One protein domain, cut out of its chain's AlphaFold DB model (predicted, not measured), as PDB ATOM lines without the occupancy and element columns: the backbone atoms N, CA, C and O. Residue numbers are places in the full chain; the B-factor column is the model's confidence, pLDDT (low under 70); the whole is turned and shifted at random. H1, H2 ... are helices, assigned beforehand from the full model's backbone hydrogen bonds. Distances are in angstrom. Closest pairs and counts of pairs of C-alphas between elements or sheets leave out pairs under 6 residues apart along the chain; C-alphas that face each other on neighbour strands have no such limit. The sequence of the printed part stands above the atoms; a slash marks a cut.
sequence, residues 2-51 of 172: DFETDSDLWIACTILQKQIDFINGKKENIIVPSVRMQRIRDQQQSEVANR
ATOM      1  N   ASP A   2     159.264 139.713 137.495       72.12
ATOM      2  CA  ASP A   2     157.803 139.939 137.532       72.12
ATOM      3  C   ASP A   2     157.354 141.167 136.713       72.12
ATOM      4  O   ASP A   2     156.172 141.504 136.695       72.12
ATOM      5  N   PHE A   3     158.287 141.836 136.030       81.81
ATOM      6  CA  PHE A   3     158.031 143.021 135.215       81.81
ATOM      7  C   PHE A   3     158.654 142.823 133.833       81.81
ATOM      8  O   PHE A   3     159.862 142.623 133.727       81.81
ATOM      9  N   GLU A   4     157.821 142.852 132.790       83.06
ATOM     10  CA  GLU A   4     158.245 142.641 131.400       83.06
ATOM     11  C   GLU A   4     158.890 143.901 130.801       83.06
ATOM     12  O   GLU A   4     159.694 143.806 129.873       83.06
ATOM     13  N   THR A   5     158.577 145.087 131.341       89.19
ATOM     14  CA  THR A   5     159.118 146.369 130.873       89.19
ATOM     15  C   THR A   5     159.448 147.341 132.014       89.19
ATOM     16  O   THR A   5     158.851 147.302 133.092       89.19
ATOM     17  N   ASP A   6     160.340 148.302 131.746       86.56
ATOM     18  CA  ASP A   6     160.633 149.424 132.659       86.56
ATOM     19  C   ASP A   6     159.386 150.270 132.973       86.56
ATOM     20  O   ASP A   6     159.287 150.895 134.030       86.56
ATOM     21  N   SER A   7     158.406 150.268 132.064       90.69
ATOM     22  CA  SER A   7     157.122 150.941 132.270       90.69
ATOM     23  C   SER A   7     156.283 150.226 133.327       90.69
ATOM     24  O   SER A   7     155.706 150.888 134.188       90.69
ATOM     25  N   ASP A   8     156.265 148.891 133.323       88.31
ATOM     26  CA  ASP A   8     155.542 148.099 134.325       88.31
ATOM     27  C   ASP A   8     156.146 148.287 135.714       88.31
ATOM     28  O   ASP A   8     155.421 148.483 136.693       88.31
ATOM     29  N   LEU A   9     157.481 148.321 135.788       90.62
ATOM     30  CA  LEU A   9     158.199 148.622 137.021       90.62
ATOM     31  C   LEU A   9     157.870 150.035 137.526       90.62
ATOM     32  O   LEU A   9     157.595 150.226 138.712       90.62
ATOM     33  N   TRP A  10     157.852 151.030 136.638       92.75
ATOM     34  CA  TRP A  10     157.512 152.405 137.006       92.75
ATOM     35  C   TRP A  10     156.064 152.542 137.492       92.75
ATOM     36  O   TRP A  10     155.808 153.200 138.507       92.75
ATOM     37  N   ILE A  11     155.114 151.894 136.813       92.06
ATOM     38  CA  ILE A  11     153.704 151.869 137.215       92.06
ATOM     39  C   ILE A  11     153.569 151.206 138.589       92.06
ATOM     40  O   ILE A  11     152.918 151.770 139.472       92.06
ATOM     41  N   ALA A  12     154.223 150.063 138.806       91.44
ATOM     42  CA  ALA A  12     154.206 149.361 140.084       91.44
ATOM     43  C   ALA A  12     154.768 150.228 141.221       91.44
ATOM     44  O   ALA A  12     154.101 150.413 142.242       91.44
ATOM     45  N   CYS A  13     155.938 150.841 141.023       93.19
ATOM     46  CA  CYS A  13     156.541 151.762 141.989       93.19
ATOM     47  C   CYS A  13     155.629 152.960 142.291       93.19
ATOM     48  O   CYS A  13     155.464 153.343 143.448       93.19
ATOM     49  N   THR A  14     154.983 153.524 141.270       92.38
ATOM     50  CA  THR A  14     154.070 154.664 141.425       92.38
ATOM     51  C   THR A  14     152.820 154.289 142.221       92.38
ATOM     52  O   THR A  14     152.375 155.054 143.080       92.38
ATOM     53  N   ILE A  15     152.245 153.112 141.962       92.88
ATOM     54  CA  ILE A  15     151.091 152.600 142.711       92.88
ATOM     55  C   ILE A  15     151.467 152.397 144.181       92.88
ATOM     56  O   ILE A  15     150.736 152.853 145.060       92.88
ATOM     57  N   LEU A  16     152.615 151.770 144.446       91.38
ATOM     58  CA  LEU A  16     153.099 151.531 145.806       91.38
ATOM     59  C   LEU A  16     153.355 152.842 146.555       91.38
ATOM     60  O   LEU A  16     152.907 152.985 147.691       91.38
ATOM     61  N   GLN A  17     153.989 153.825 145.910       91.88
ATOM     62  CA  GLN A  17     154.233 155.129 146.525       91.88
ATOM     63  C   GLN A  17     152.921 155.824 146.906       91.88
ATOM     64  O   GLN A  17     152.760 156.270 148.039       91.88
ATOM     65  N   LYS A  18     151.924 155.817 146.011       90.50
ATOM     66  CA  LYS A  18     150.596 156.372 146.314       90.50
ATOM     67  C   LYS A  18     149.893 155.643 147.456       90.50
ATOM     68  O   LYS A  18     149.195 156.280 148.239       90.50
ATOM     69  N   GLN A  19     150.048 154.324 147.557       89.12
ATOM     70  CA  GLN A  19     149.484 153.549 148.665       89.12
ATOM     71  C   GLN A  19     150.155 153.892 149.998       89.12
ATOM     72  O   GLN A  19     149.456 154.043 150.999       89.12
ATOM     73  N   ILE A  20     151.481 154.061 150.013       90.00
ATOM     74  CA  ILE A  20     152.235 154.495 151.198       90.00
ATOM     75  C   ILE A  20     151.751 155.873 151.652       90.00
ATOM     76  O   ILE A  20     151.404 156.039 152.823       90.00
ATOM     77  N   ASP A  21     151.655 156.826 150.726       90.06
ATOM     78  CA  ASP A  21     151.233 158.197 151.017       90.06
ATOM     79  C   ASP A  21     149.772 158.256 151.490       90.06
ATOM     80  O   ASP A  21     149.426 159.030 152.381       90.06
ATOM     81  N   PHE A  22     148.902 157.416 150.920       89.25
ATOM     82  CA  PHE A  22     147.496 157.341 151.310       89.25
ATOM     83  C   PHE A  22     147.317 156.722 152.701       89.25
ATOM     84  O   PHE A  22     146.566 157.244 153.528       89.25
ATOM     85  N   ILE A  23     148.015 155.621 152.990       92.25
ATOM     86  CA  ILE A  23     147.943 154.969 154.299       92.25
ATOM     87  C   ILE A  23     148.585 155.868 155.358       92.25
ATOM     88  O   ILE A  23     148.007 156.034 156.426       92.25
ATOM     89  N   ASN A  24     149.742 156.475 155.075       87.31
ATOM     90  CA  ASN A  24     150.475 157.386 155.964       87.31
ATOM     91  C   ASN A  24     150.585 156.882 157.421       87.31
ATOM     92  O   ASN A  24     150.400 157.634 158.378       87.31
ATOM     93  N   GLY A  25     150.776 155.570 157.600       81.12
ATOM     94  CA  GLY A  25     150.818 154.914 158.916       81.12
ATOM     95  C   GLY A  25     149.503 154.935 159.715       81.12
ATOM     96  O   GLY A  25     149.485 154.509 160.869       81.12
ATOM     97  N   LYS A  26     148.401 155.411 159.133       87.06
ATOM     98  CA  LYS A  26     147.086 155.535 159.767       87.06
ATOM     99  C   LYS A  26     146.233 154.301 159.499       87.06
ATOM    100  O   LYS A  26     145.947 153.958 158.352       87.06
ATOM    101  N   LYS A  27     145.779 153.643 160.571       79.75
ATOM    102  CA  LYS A  27     144.958 152.420 160.484       79.75
ATOM    103  C   LYS A  27     143.604 152.666 159.814       79.75
ATOM    104  O   LYS A  27     143.075 151.776 159.164       79.75
ATOM    105  N   GLU A  28     143.058 153.869 159.959       82.12
ATOM    106  CA  GLU A  28     141.783 154.295 159.381       82.12
ATOM    107  C   GLU A  28     141.807 154.387 157.848       82.12
ATOM    108  O   GLU A  28     140.758 154.287 157.217       82.12
ATOM    109  N   ASN A  29     142.992 154.505 157.246       83.06
ATOM    110  CA  ASN A  29     143.164 154.597 155.796       83.06
ATOM    111  C   ASN A  29     143.373 153.224 155.135       83.06
ATOM    112  O   ASN A  29     143.457 153.121 153.911       83.06
ATOM    113  N   ILE A  30     143.449 152.150 155.927       83.56
ATOM    114  CA  ILE A  30     143.604 150.786 155.422       83.56
ATOM    115  C   ILE A  30     142.216 150.238 155.080       83.56
ATOM    116  O   ILE A  30     141.487 149.730 155.932       83.56
ATOM    117  N   ILE A  31     141.847 150.331 153.803       80.00
ATOM    118  CA  ILE A  31     140.585 149.783 153.300       80.00
ATOM    119  C   ILE A  31     140.755 148.278 153.091       80.00
ATOM    120  O   ILE A  31     141.329 147.834 152.097       80.00
ATOM    121  N   VAL A  32     140.228 147.478 154.017       76.75
ATOM    122  CA  VAL A  32     140.173 146.022 153.853       76.75
ATOM    123  C   VAL A  32     138.812 145.631 153.273       76.75
ATOM    124  O   VAL A  32     137.788 145.904 153.904       76.75
ATOM    125  N   PRO A  33     138.753 144.965 152.105       73.88
ATOM    126  CA  PRO A  33     137.492 144.499 151.543       73.88
ATOM    127  C   PRO A  33     136.736 143.606 152.538       73.88
ATOM    128  O   PRO A  33     137.233 142.556 152.953       73.88
ATOM    129  N   SER A  34     135.514 144.006 152.902       69.06
ATOM    130  CA  SER A  34     134.693 143.351 153.935       69.06
ATOM    131  C   SER A  34     134.465 141.859 153.668       69.06
ATOM    132  O   SER A  34     134.541 141.043 154.583       69.06
ATOM    133  N   VAL A  35     134.311 141.482 152.396       76.12
ATOM    134  CA  VAL A  35     134.141 140.088 151.954       76.12
ATOM    135  C   VAL A  35     135.367 139.218 152.280       76.12
ATOM    136  O   VAL A  35     135.225 138.045 152.619       76.12
ATOM    137  N   ARG A  36     136.585 139.775 152.208       74.19
ATOM    138  CA  ARG A  36     137.835 139.052 152.511       74.19
ATOM    139  C   ARG A  36     137.963 138.796 154.013       74.19
ATOM    140  O   ARG A  36     138.317 137.686 154.399       74.19
ATOM    141  N   MET A  37     137.640 139.793 154.839       71.25
ATOM    142  CA  MET A  37     137.678 139.674 156.303       71.25
ATOM    143  C   MET A  37     136.617 138.721 156.841       71.25
ATOM    144  O   MET A  37     136.884 137.992 157.791       71.25
ATOM    145  N   GLN A  38     135.439 138.693 156.218       72.69
ATOM    146  CA  GLN A  38     134.368 137.777 156.592       72.69
ATOM    147  C   GLN A  38     134.793 136.317 156.381       72.69
ATOM    148  O   GLN A  38     134.749 135.537 157.322       72.69
ATOM    149  N   ARG A  39     135.393 135.992 155.226       77.44
ATOM    150  CA  ARG A  39     135.947 134.649 154.976       77.44
ATOM    151  C   ARG A  39     137.055 134.247 155.951       77.44
ATOM    152  O   ARG A  39     137.119 133.086 156.331       77.44
ATOM    153  N   ILE A  40     137.928 135.176 156.348       76.69
ATOM    154  CA  ILE A  40     138.982 134.892 157.340       76.69
ATOM    155  C   ILE A  40     138.358 134.583 158.710       76.69
ATOM    156  O   ILE A  40     138.789 133.652 159.383       76.69
ATOM    157  N   ARG A  41     137.316 135.323 159.108       72.56
ATOM    158  CA  ARG A  41     136.582 135.085 160.360       72.56
ATOM    159  C   ARG A  41     135.863 133.734 160.354       72.56
ATOM    160  O   ARG A  41     135.953 133.005 161.338       72.56
ATOM    161  N   ASP A  42     135.219 133.390 159.243       75.62
ATOM    162  CA  ASP A  42     134.513 132.117 159.075       75.62
ATOM    163  C   ASP A  42     135.500 130.930 159.089       75.62
ATOM    164  O   ASP A  42     135.243 129.903 159.720       75.62
ATOM    165  N   GLN A  43     136.682 131.091 158.475       75.88
ATOM    166  CA  GLN A  43     137.767 130.103 158.536       75.88
ATOM    167  C   GLN A  43     138.288 129.912 159.970       75.88
ATOM    168  O   GLN A  43     138.391 128.776 160.430       75.88
ATOM    169  N   GLN A  44     138.518 130.991 160.724       68.69
ATOM    170  CA  GLN A  44     138.955 130.895 162.124       68.69
ATOM    171  C   GLN A  44     137.894 130.248 163.034       68.69
ATOM    172  O   GLN A  44     138.241 129.478 163.928       68.69
ATOM    173  N   GLN A  45     136.598 130.487 162.800       66.00
ATOM    174  CA  GLN A  45     135.523 129.813 163.542       66.00
ATOM    175  C   GLN A  45     135.448 128.309 163.239       66.00
ATOM    176  O   GLN A  45     135.206 127.518 164.154       66.00
ATOM    177  N   SER A  46     135.731 127.896 161.999       60.69
ATOM    178  CA  SER A  46     135.814 126.472 161.641       60.69
ATOM    179  C   SER A  46     137.008 125.754 162.293       60.69
ATOM    180  O   SER A  46     136.901 124.589 162.679       60.69
ATOM    181  N   GLU A  47     138.126 126.455 162.511       60.00
ATOM    182  CA  GLU A  47     139.300 125.908 163.202       60.00
ATOM    183  C   GLU A  47     139.082 125.764 164.719       60.00
ATOM    184  O   GLU A  47     139.548 124.793 165.319       60.00
ATOM    185  N   VAL A  48     138.333 126.677 165.351       60.19
ATOM    186  CA  VAL A  48     137.984 126.588 166.783       60.19
ATOM    187  C   VAL A  48     136.991 125.449 167.048       60.19
ATOM    188  O   VAL A  48     137.138 124.735 168.043       60.19
ATOM    189  N   ALA A  49     136.037 125.214 166.140       59.34
ATOM    190  CA  ALA A  49     135.113 124.078 166.217       59.34
ATOM    191  C   ALA A  49     135.830 122.718 166.072       59.34
ATOM    192  O   ALA A  49     135.450 121.749 166.724       59.34
ATOM    193  N   ASN A  50     136.908 122.651 165.283       56.91
ATOM    194  CA  ASN A  50     137.714 121.434 165.120       56.91
ATOM    195  C   ASN A  50     138.750 121.202 166.235       56.91
ATOM    196  O   ASN A  50     139.202 120.076 166.416       56.91
ATOM    197  N   ARG A  51     139.143 122.234 166.997       54.84
ATOM    198  CA  ARG A  51     140.032 122.079 168.169       54.84
ATOM    199  C   ARG A  51     139.282 121.759 169.464       54.84
ATOM    200  O   ARG A  51     139.872 121.214 170.391       54.84
TER     201      ARG A  51
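What this domain is: This is residues 2 to 51 of the 172 residues of the protein "Hypothetical protein" of Rotaria sp. Silwood2 (UniProt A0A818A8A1). Two helices of 18 residues each, H1 and then H2, spread apart as an open V, with the link of residues 24 to 33 at its corner and nothing packed between the arms. The printed part has 50 residues, with no named strand, and its class is all helix. It is extended, with a radius of gyration of the C-alphas of 17.2 A, and elongated, spanning 49 by 29 by 17 A.

How they stand to each other: Start at H1, residues 6 to 23, and go on to H2, residues 34 to 51: the two are apart. The ten residues between them are a short link. Residues 32 to 51, of which 34 to 51 belong to H2, stand free. In H1 and H2 every O i to N i+4 pair is within hydrogen-bond range.

Where its parts are: Find C-alpha 6 at (160.633, 149.424, 132.659); from there H1 runs 25.7 A to C-alpha 23. H2 runs 26.1 A from C-alpha 34 at (134.693, 143.351, 153.935) to C-alpha 51 at (140.032, 122.079, 168.169).

The domain as a whole: Look at Asp 6 and Arg 51: their C-alphas are the two farthest apart, 49.3 A. The printed part has no cut. Its mean pLDDT is 80.1, and you will find values under 70 at residue 34 and residues 44 to 51.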